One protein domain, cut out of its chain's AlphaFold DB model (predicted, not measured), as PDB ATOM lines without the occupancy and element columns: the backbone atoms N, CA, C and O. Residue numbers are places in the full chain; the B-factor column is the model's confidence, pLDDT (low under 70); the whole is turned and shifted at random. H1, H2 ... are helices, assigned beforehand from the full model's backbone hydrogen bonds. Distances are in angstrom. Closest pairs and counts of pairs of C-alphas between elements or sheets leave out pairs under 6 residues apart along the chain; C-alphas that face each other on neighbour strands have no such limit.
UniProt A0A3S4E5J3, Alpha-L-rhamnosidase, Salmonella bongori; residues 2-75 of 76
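AT A GLANCE: This is residues 2 to 75 of the 76 residues of the protein "Alpha-L-rhamnosidase" of Salmonella bongori (UniProt A0A3S4E5J3). Look first at H2, the longest helix: H1 lies along part of it as a helical hairpin, and H3 comes near both, the three helices side by side with their centres in a triangle and H3 only loosely joined to the other two. Beyond this helical end of the model, the long link of residues 32 to 66 runs out in a wide loop to the far end, with Ser 53 there, and returns to H3. The printed part has 74 residues with three named helices, H1, H2 and H3 in that order along the chain, and no named strand; the class is all helix, though under half of the residues, 35 of 74, are in named elements. The whole is only just compact, close to loose, with a radius of gyration of the C-alphas of 13.1 A, and it is elongated, with spans of 39 by 20 by 20 A.

HOW THE PARTS SIT: Start from H2, residues 15 to 31, and look at its residues 15 to 22, which alone touch H1, residues 2 to 11. The closest C-alphas of the two are those of Ile 6 and Ala 18, 5.4 A apart. H1 and H2 run opposite ways at a shallow tilt of 20 degrees, and a tight link of 3 residues joins them as a helical hairpin. Next find H3, residues 67 to 74, which is close to H2 but not clearly touching; their closest C-alphas are those of Ile 22 and Pro 67, 6.8 A apart. H2 and H3 run opposite ways at a shallow tilt of 21 degrees. H3 is also close to H1 but not clearly touching, with the closest C-alphas, those of His 3 and Pro 67, 7.9 A apart. H1 and H3 run the same way at a shallow tilt of 9 degrees. In the backbones of H1, H2 and H3, every O i to N i+4 pair is within hydrogen-bond range.

IN THESE COORDINATES: Find C-alpha 15 at (40.909, 10.565, -16.541); from there H2 runs 22.9 A to C-alpha 31 at (30.204, 24.778, -30.882). H1 begins at C-alpha 2, at (27.817, 9.028, -23.381), and runs 14.4 A to C-alpha 11. H3 runs from C-alpha 67 to C-alpha 74 at (36.349, 13.707, -10.048).

THE WHOLE: The two C-alphas farthest apart are those of Asp 13 and Ser 53, at 38.9 A. The link from H2 to H3 is long, with 35 residues. The printed part, residues 2 to 75, has no cut. Its mean pLDDT is 97.3, and no printed residue is under 70.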
ATOM      1  N   ARG A   2      26.458   8.537 -23.696       94.06
ATOM      2  CA  ARG A   2      27.817   9.028 -23.381       94.06
ATOM      3  C   ARG A   2      28.175   9.071 -21.893       94.06
ATOM      4  O   ARG A   2      29.319   8.801 -21.567       94.06
ATOM      5  N   HIS A   3      27.206   9.306 -21.006       97.50
ATOM      6  CA  HIS A   3      27.398   9.217 -19.554       97.50
ATOM      7  C   HIS A   3      28.143   7.940 -19.115       97.50
ATOM      8  O   HIS A   3      29.179   8.028 -18.468       97.50
ATOM      9  N   HIS A   4      27.657   6.760 -19.510       98.19
ATOM     10  CA  HIS A   4      28.230   5.487 -19.061       98.19
ATOM     11  C   HIS A   4      29.622   5.224 -19.637       98.19
ATOM     12  O   HIS A   4      30.445   4.596 -18.984       98.19
ATOM     13  N   PHE A   5      29.900   5.723 -20.843       98.06
ATOM     14  CA  PHE A   5      31.230   5.627 -21.440       98.06
ATOM     15  C   PHE A   5      32.258   6.437 -20.641       98.06
ATOM     16  O   PHE A   5      33.302   5.906 -20.274       98.06
ATOM     17  N   ILE A   6      31.917   7.678 -20.280       98.56
ATOM     18  CA  ILE A   6      32.753   8.508 -19.405       98.56
ATOM     19  C   ILE A   6      32.915   7.862 -18.024       98.56
ATOM     20  O   ILE A   6      34.025   7.798 -17.506       98.56
ATOM     21  N   ALA A   7      31.833   7.333 -17.442       98.44
ATOM     22  CA  ALA A   7      31.900   6.641 -16.156       98.44
ATOM     23  C   ALA A   7      32.847   5.431 -16.200       98.44
ATOM     24  O   ALA A   7      33.631   5.241 -15.275       98.44
ATOM     25  N   ALA A   8      32.818   4.647 -17.283       98.50
ATOM     26  CA  ALA A   8      33.718   3.513 -17.461       98.50
ATOM     27  C   ALA A   8      35.184   3.953 -17.566       98.50
ATOM     28  O   ALA A   8      36.028   3.354 -16.911       98.50
ATOM     29  N   LEU A   9      35.494   5.012 -18.322       98.56
ATOM     30  CA  LEU A   9      36.859   5.549 -18.396       98.56
ATOM     31  C   LEU A   9      37.369   5.967 -17.009       98.56
ATOM     32  O   LEU A   9      38.453   5.558 -16.598       98.56
ATOM     33  N   LEU A  10      36.550   6.699 -16.251       98.25
ATOM     34  CA  LEU A  10      36.908   7.156 -14.906       98.25
ATOM     35  C   LEU A  10      37.058   6.008 -13.897       98.25
ATOM     36  O   LEU A  10      37.902   6.090 -13.014       98.25
ATOM     37  N   MET A  11      36.276   4.931 -14.022       97.44
ATOM     38  CA  MET A  11      36.397   3.746 -13.157       97.44
ATOM     39  C   MET A  11      37.721   2.991 -13.323       97.44
ATOM     40  O   MET A  11      38.091   2.233 -12.428       97.44
ATOM     41  N   TRP A  12      38.395   3.156 -14.460       97.38
ATOM     42  CA  TRP A  12      39.651   2.481 -14.787       97.38
ATOM     43  C   TRP A  12      40.830   3.466 -14.880       97.38
ATOM     44  O   TRP A  12      41.802   3.190 -15.571       97.38
ATOM     45  N   ASP A  13      40.733   4.609 -14.189       96.50
ATOM     46  CA  ASP A  13      41.773   5.646 -14.083       96.50
ATOM     47  C   ASP A  13      42.188   6.324 -15.411       96.50
ATOM     48  O   ASP A  13      43.221   6.986 -15.486       96.50
ATOM     49  N   TYR A  14      41.343   6.263 -16.448       98.38
ATOM     50  CA  TYR A  14      41.538   6.960 -17.732       98.38
ATOM     51  C   TYR A  14      40.968   8.391 -17.703       98.38
ATOM     52  O   TYR A  14      40.058   8.751 -18.460       98.38
ATOM     53  N   ALA A  15      41.442   9.217 -16.765       97.94
ATOM     54  CA  ALA A  15      40.909  10.565 -16.541       97.94
ATOM     55  C   ALA A  15      41.202  11.546 -17.694       97.94
ATOM     56  O   ALA A  15      40.373  12.414 -17.995       97.94
ATOM     57  N   GLU A  16      42.352  11.413 -18.360       98.50
ATOM     58  CA  GLU A  16      42.734  12.273 -19.488       98.50
ATOM     59  C   GLU A  16      41.858  11.990 -20.716       98.50
ATOM     60  O   GLU A  16      41.324  12.914 -21.343       98.50
ATOM     61  N   GLU A  17      41.622  10.713 -21.009       98.62
ATOM     62  CA  GLU A  17      40.723  10.271 -22.068       98.62
ATOM     63  C   GLU A  17      39.280  10.667 -21.760       98.62
ATOM     64  O   GLU A  17      38.602  11.216 -22.627       98.62
ATOM     65  N   ALA A  18      38.817  10.481 -20.519       98.62
ATOM     66  CA  ALA A  18      37.489  10.929 -20.100       98.62
ATOM     67  C   ALA A  18      37.310  12.443 -20.305       98.62
ATOM     68  O   ALA A  18      36.294  12.885 -20.846       98.62
ATOM     69  N   THR A  19      38.307  13.241 -19.921       98.62
ATOM     70  CA  THR A  19      38.290  14.700 -20.101       98.62
ATOM     71  C   THR A  19      38.265  15.081 -21.578       98.62
ATOM     72  O   THR A  19      37.506  15.969 -21.979       98.62
ATOM     73  N   THR A  20      39.065  14.401 -22.396       98.62
ATOM     74  CA  THR A  20      39.106  14.602 -23.847       98.62
ATOM     75  C   THR A  20      37.753  14.291 -24.479       98.62
ATOM     76  O   THR A  20      37.217  15.107 -25.227       98.62
ATOM     77  N   GLU A  21      37.134  13.175 -24.110       98.12
ATOM     78  CA  GLU A  21      35.824  12.768 -24.620       98.12
ATOM     79  C   GLU A  21      34.692  13.698 -24.164       98.12
ATOM     80  O   GLU A  21      33.802  14.020 -24.958       98.12
ATOM     81  N   ILE A  22      34.741  14.204 -22.922       98.50
ATOM     82  CA  ILE A  22      33.803  15.235 -22.455       98.50
ATOM     83  C   ILE A  22      33.915  16.486 -23.336       98.50
ATOM     84  O   ILE A  22      32.904  16.972 -23.853       98.50
ATOM     85  N   LYS A  23      35.140  16.993 -23.530       98.50
ATOM     86  CA  LYS A  23      35.403  18.188 -24.347       98.50
ATOM     87  C   LYS A  23      34.992  17.980 -25.801       98.50
ATOM     88  O   LYS A  23      34.379  18.871 -26.375       98.50
ATOM     89  N   ASN A  24      35.256  16.811 -26.374       97.62
ATOM     90  CA  ASN A  24      34.899  16.513 -27.756       97.62
ATOM     91  C   ASN A  24      33.380  16.439 -27.942       97.62
ATOM     92  O   ASN A  24      32.828  17.136 -28.790       97.62
ATOM     93  N   TYR A  25      32.679  15.628 -27.145       97.69
ATOM     94  CA  TYR A  25      31.256  15.379 -27.379       97.69
ATOM     95  C   TYR A  25      30.366  16.547 -26.940       97.69
ATOM     96  O   TYR A  25      29.551  17.035 -27.723       97.69
ATOM     97  N   TRP A  26      30.524  17.029 -25.705       98.19
ATOM     98  CA  TRP A  26      29.710  18.142 -25.202       98.19
ATOM     99  C   TRP A  26      30.205  19.491 -25.715       98.19
ATOM    100  O   TRP A  26      29.390  20.375 -25.970       98.19
ATOM    101  N   GLY A  27      31.516  19.649 -25.929       97.94
ATOM    102  CA  GLY A  27      32.053  20.851 -26.566       97.94
ATOM    103  C   GLY A  27      31.610  20.989 -28.020       97.94
ATOM    104  O   GLY A  27      31.352  22.109 -28.452       97.94
ATOM    105  N   ALA A  28      31.410  19.886 -28.751       97.19
ATOM    106  CA  ALA A  28      30.789  19.952 -30.070       97.19
ATOM    107  C   ALA A  28      29.354  20.504 -29.994       97.19
ATOM    108  O   ALA A  28      29.034  21.406 -30.761       97.19
ATOM    109  N   MET A  29      28.513  20.075 -29.039       97.62
ATOM    110  CA  MET A  29      27.179  20.685 -28.867       97.62
ATOM    111  C   MET A  29      27.274  22.201 -28.631       97.62
ATOM    112  O   MET A  29      26.546  22.970 -29.257       97.62
ATOM    113  N   ILE A  30      28.210  22.641 -27.782       98.12
ATOM    114  CA  ILE A  30      28.452  24.070 -27.523       98.12
ATOM    115  C   ILE A  30      28.874  24.792 -28.810       98.12
ATOM    116  O   ILE A  30      28.360  25.866 -29.108       98.12
ATOM    117  N   HIS A  31      29.767  24.201 -29.608       97.31
ATOM    118  CA  HIS A  31      30.204  24.778 -30.882       97.31
ATOM    119  C   HIS A  31      29.064  24.886 -31.908       97.31
ATOM    120  O   HIS A  31      29.027  25.831 -32.691       97.31
ATOM    121  N   HIS A  32      28.097  23.968 -31.854       95.88
ATOM    122  CA  HIS A  32      26.858  24.028 -32.630       95.88
ATOM    123  C   HIS A  32      25.825  25.035 -32.083       95.88
ATOM    124  O   HIS A  32      24.728  25.136 -32.631       95.88
ATOM    125  N   GLY A  33      26.158  25.798 -31.036       97.19
ATOM    126  CA  GLY A  33      25.305  26.853 -30.486       97.19
ATOM    127  C   GLY A  33      24.273  26.366 -29.470       97.19
ATOM    128  O   GLY A  33      23.252  27.017 -29.281       97.19
ATOM    129  N   ALA A  34      24.497  25.216 -28.832       97.69
ATOM    130  CA  ALA A  34      23.592  24.706 -27.812       97.69
ATOM    131  C   ALA A  34      23.647  25.540 -26.515       97.69
ATOM    132  O   ALA A  34      24.674  25.561 -25.836       97.69
ATOM    133  N   ASP A  35      22.519  26.137 -26.115       98.69
ATOM    134  CA  ASP A  35      22.356  26.755 -24.785       98.69
ATOM    135  C   ASP A  35      22.130  25.715 -23.669       98.69
ATOM    136  O   ASP A  35      22.409  25.953 -22.493       98.69
ATOM    137  N   THR A  36      21.606  24.540 -24.032       98.62
ATOM    138  CA  THR A  36      21.374  23.394 -23.139       98.62
ATOM    139  C   THR A  36      21.710  22.092 -23.867       98.62
ATOM    140  O   THR A  36      21.729  22.056 -25.094       98.62
ATOM    141  N   PHE A  37      22.011  21.013 -23.138       98.44
ATOM    142  CA  PHE A  37      22.421  19.755 -23.769       98.44
ATOM    143  C   PHE A  37      21.240  18.954 -24.317       98.44
ATOM    144  O   PHE A  37      20.215  18.783 -23.654       98.44
ATOM    145  N   TRP A  38      21.423  18.431 -25.529       98.06
ATOM    146  CA  TRP A  38      20.373  17.790 -26.313       98.06
ATOM    147  C   TRP A  38      20.175  16.326 -25.922       98.06
ATOM    148  O   TRP A  38      21.079  15.658 -25.411       98.06
ATOM    149  N   GLU A  39      18.973  15.817 -26.174       97.88
ATOM    150  CA  GLU A  39      18.620  14.411 -25.987       97.88
ATOM    151  C   GLU A  39      19.434  13.504 -26.905       97.88
ATOM    152  O   GLU A  39      20.024  12.516 -26.464       97.88
ATOM    153  N   ILE A  40      19.481  13.890 -28.177       96.19
ATOM    154  CA  ILE A  40      20.122  13.171 -29.267       96.19
ATOM    155  C   ILE A  40      21.131  14.110 -29.908       96.19
ATOM    156  O   ILE A  40      20.803  15.234 -30.282       96.19
ATOM    157  N   PHE A  41      22.360  13.629 -30.040       95.50
ATOM    158  CA  PHE A  41      23.409  14.336 -30.751       95.50
ATOM    159  C   PHE A  41      24.376  13.331 -31.366       95.50
ATOM    160  O   PHE A  41      25.052  12.579 -30.651       95.50
ATOM    161  N   ASP A  42      24.427  13.337 -32.693       92.94
ATOM    162  CA  ASP A  42      25.441  12.665 -33.490       92.94
ATOM    163  C   ASP A  42      26.045  13.697 -34.459       92.94
ATOM    164  O   ASP A  42      25.378  14.083 -35.418       92.94
ATOM    165  N   PRO A  43      27.288  14.162 -34.228       87.00
ATOM    166  CA  PRO A  43      27.953  15.112 -35.118       87.00
ATOM    167  C   PRO A  43      28.061  14.632 -36.570       87.00
ATOM    168  O   PRO A  43      28.102  15.457 -37.480       87.00
ATOM    169  N   ALA A  44      28.130  13.315 -36.798       92.06
ATOM    170  CA  ALA A  44      28.215  12.749 -38.144       92.06
ATOM    171  C   ALA A  44      26.852  12.730 -38.858       92.06
ATOM    172  O   ALA A  44      26.805  12.717 -40.087       92.06
ATOM    173  N   HIS A  45      25.755  12.755 -38.097       94.44
ATOM    174  CA  HIS A  45      24.383  12.709 -38.601       94.44
ATOM    175  C   HIS A  45      23.507  13.742 -37.865       94.44
ATOM    176  O   HIS A  45      22.629  13.364 -37.085       94.44
ATOM    177  N   PRO A  46      23.717  15.053 -38.098       88.56
ATOM    178  CA  PRO A  46      23.051  16.116 -37.339       88.56
ATOM    179  C   PRO A  46      21.519  16.112 -37.479       88.56
ATOM    180  O   PRO A  46      20.823  16.557 -36.570       88.56
ATOM    181  N   ASP A  47      20.993  15.556 -38.573       94.25
ATOM    182  CA  ASP A  47      19.552  15.445 -38.836       94.25
ATOM    183  C   ASP A  47      18.918  14.160 -38.273       94.25
ATOM    184  O   ASP A  47      17.753  13.852 -38.546       94.25
ATOM    185  N   TYR A  48      19.667  13.370 -37.497       96.19
ATOM    186  CA  TYR A  48      19.147  12.133 -36.929       96.19
ATOM    187  C   TYR A  48      18.052  12.405 -35.886       96.19
ATOM    188  O   TYR A  48      18.206  13.172 -34.932       96.19
ATOM    189  N   SER A  49      16.937  11.695 -36.036       97.44
ATOM    190  CA  SER A  49      15.873  11.630 -35.044       97.44
ATOM    191  C   SER A  49      15.302  10.214 -35.001       97.44
ATOM    192  O   SER A  49      14.866   9.706 -36.039       97.44
ATOM    193  N   PRO A  50      15.221   9.578 -33.820       96.50
ATOM    194  CA  PRO A  50      14.516   8.311 -33.664       96.50
ATOM    195  C   PRO A  50      12.995   8.480 -33.802       96.50
ATOM    196  O   PRO A  50      12.276   7.491 -33.908       96.50
ATOM    197  N   TYR A  51      12.501   9.719 -33.815       97.56
ATOM    198  CA  TYR A  51      11.085  10.051 -33.929       97.56
ATOM    199  C   TYR A  51      10.671  10.414 -35.365       97.56
ATOM    200  O   TYR A  51       9.509  10.720 -35.616       97.56
ATOM    201  N   GLY A  52      11.613  10.400 -36.317       95.81
ATOM    202  CA  GLY A  52      11.368  10.742 -37.722       95.81
ATOM    203  C   GLY A  52      11.378  12.243 -38.035       95.81
ATOM    204  O   GLY A  52      11.192  12.617 -39.190       95.81
ATOM    205  N   SER A  53      11.613  13.112 -37.047       96.44
ATOM    206  CA  SER A  53      11.831  14.546 -37.263       96.44
ATOM    207  C   SER A  53      12.636  15.156 -36.120       96.44
ATOM    208  O   SER A  53      12.309  14.975 -34.950       96.44
ATOM    209  N   THR A  54      13.666  15.935 -36.444       96.56
ATOM    210  CA  THR A  54      14.463  16.660 -35.442       96.56
ATOM    211  C   THR A  54      13.653  17.704 -34.682       96.56
ATOM    212  O   THR A  54      13.958  17.976 -33.526       96.56
ATOM    213  N   LEU A  55      12.561  18.212 -35.265       97.44
ATOM    214  CA  LEU A  55      11.667  19.188 -34.629       97.44
ATOM    215  C   LEU A  55      11.039  18.685 -33.323       97.44
ATOM    216  O   LEU A  55      10.611  19.494 -32.506       97.44
ATOM    217  N   ILE A  56      10.961  17.365 -33.143       97.62
ATOM    218  CA  ILE A  56      10.395  16.731 -31.949       97.62
ATOM    219  C   ILE A  56      11.453  16.063 -31.062       97.62
ATOM    220  O   ILE A  56      11.097  15.443 -30.063       97.62
ATOM    221  N   ASN A  57      12.745  16.207 -31.381       98.00
ATOM    222  CA  ASN A  57      13.809  15.877 -30.435       98.00
ATOM    223  C   ASN A  57      13.783  16.879 -29.270       98.00
ATOM    224  O   ASN A  57      13.509  18.067 -29.469       98.00
ATOM    225  N   SER A  58      14.133  16.443 -28.059       98.19
ATOM    226  CA  SER A  58      14.354  17.395 -26.970       98.19
ATOM    227  C   SER A  58      15.739  18.040 -27.072       98.19
ATOM    228  O   SER A  58      16.771  17.367 -27.073       98.19
ATOM    229  N   TYR A  59      15.763  19.371 -27.092       98.12
ATOM    230  CA  TYR A  59      16.988  20.176 -27.083       98.12
ATOM    231  C   TYR A  59      17.402  20.625 -25.676       98.12
ATOM    232  O   TYR A  59      18.363  21.363 -25.538       98.12
ATOM    233  N   CYS A  60      16.710  20.166 -24.632       98.56
ATOM    234  CA  CYS A  60      17.078  20.395 -23.237       98.56
ATOM    235  C   CYS A  60      16.756  19.132 -22.435       98.56
ATOM    236  O   CYS A  60      15.679  19.006 -21.845       98.56
ATOM    237  N   HIS A  61      17.675  18.168 -22.434       98.44
ATOM    238  CA  HIS A  61      17.427  16.851 -21.859       98.44
ATOM    239  C   HIS A  61      18.429  16.527 -20.748       98.44
ATOM    240  O   HIS A  61      19.630  16.359 -20.972       98.44
ATOM    241  N   ALA A  62      17.927  16.414 -19.517       98.19
ATOM    242  CA  ALA A  62      18.761  16.335 -18.316       98.19
ATOM    243  C   ALA A  62      19.654  15.087 -18.252       98.19
ATOM    244  O   ALA A  62      20.710  15.120 -17.630       98.19
ATOM    245  N   TRP A  63      19.316  14.004 -18.954       97.62
ATOM    246  CA  TRP A  63      20.198  12.833 -19.032       97.62
ATOM    247  C   TRP A  63      21.578  13.132 -19.659       97.62
ATOM    248  O   TRP A  63      22.511  12.343 -19.520       97.62
ATOM    249  N   SER A  64      21.722  14.291 -20.313       98.25
ATOM    250  CA  SER A  64      22.924  14.746 -21.008       98.25
ATOM    251  C   SER A  64      23.703  15.760 -20.172       98.25
ATOM    252  O   SER A  64      24.757  16.206 -20.610       98.25
ATOM    253  N   CYS A  65      23.248  16.129 -18.969       98.38
ATOM    254  CA  CYS A  65      23.916  17.142 -18.141       98.38
ATOM    255  C   CYS A  65      24.989  16.578 -17.192       98.38
ATOM    256  O   CYS A  65      25.590  17.319 -16.412       98.38
ATOM    257  N   THR A  66      25.295  15.282 -17.286       98.38
ATOM    258  CA  THR A  66      26.226  14.606 -16.373       98.38
ATOM    259  C   THR A  66      27.680  15.098 -16.385       98.38
ATOM    260  O   THR A  66      28.337  14.861 -15.371       98.38
ATOM    261  N   PRO A  67      28.222  15.810 -17.403       98.69
ATOM    262  CA  PRO A  67      29.529  16.457 -17.258       98.69
ATOM    263  C   PRO A  67      29.628  17.352 -16.026       98.69
ATOM    264  O   PRO A  67      30.667  17.367 -15.376       98.69
ATOM    265  N   ALA A  68      28.538  18.028 -15.639       98.69
ATOM    266  CA  ALA A  68      28.520  18.833 -14.421       98.69
ATOM    267  C   ALA A  68      28.835  17.998 -13.169       98.69
ATOM    268  O   ALA A  68      29.525  18.480 -12.274       98.69
ATOM    269  N   TRP A  69      28.350  16.755 -13.108       98.62
ATOM    270  CA  TRP A  69      28.659  15.836 -12.016       98.62
ATOM    271  C   TRP A  69      30.092  15.309 -12.110       98.62
ATOM    272  O   TRP A  69      30.808  15.381 -11.118       98.62
ATOM    273  N   PHE A  70      30.536  14.858 -13.290       98.56
ATOM    274  CA  PHE A  70      31.896  14.335 -13.474       98.56
ATOM    275  C   PHE A  70      32.972  15.361 -13.098       98.56
ATOM    276  O   PHE A  70      33.851  15.049 -12.302       98.56
ATOM    277  N   ILE A  71      32.849  16.599 -13.588       98.56
ATOM    278  CA  ILE A  71      33.789  17.693 -13.292       98.56
ATOM    279  C   ILE A  71      33.884  17.934 -11.781       98.56
ATOM    280  O   ILE A  71      34.971  18.045 -11.226       98.56
ATOM    281  N   ARG A  72      32.742  17.974 -11.085       98.62
ATOM    282  CA  ARG A  72      32.703  18.263  -9.644       98.62
ATOM    283  C   ARG A  72      33.169  17.090  -8.789       98.62
ATOM    284  O   ARG A  72      33.829  17.314  -7.783       98.62
ATOM    285  N   GLN A  73      32.793  15.871  -9.160       98.06
ATOM    286  CA  GLN A  73      33.032  14.681  -8.349       98.06
ATOM    287  C   GLN A  73      34.448  14.127  -8.523       98.06
ATOM    288  O   GLN A  73      35.010  13.608  -7.563       98.06
ATOM    289  N   PHE A  74      35.020  14.238  -9.725       96.69
ATOM    290  CA  PHE A  74      36.349  13.707 -10.048       96.69
ATOM    291  C   PHE A  74      37.421  14.797 -10.170       96.69
ATOM    292  O   PHE A  74      38.591  14.467 -10.322       96.69
ATOM    293  N   GLY A  75      37.050  16.080 -10.079       95.94
ATOM    294  CA  GLY A  75      38.001  17.192 -10.165       95.94
ATOM    295  C   GLY A  75      38.671  17.310 -11.536       95.94
ATOM    296  O   GLY A  75      39.868  17.588 -11.591       95.94
TER     297      GLY A  75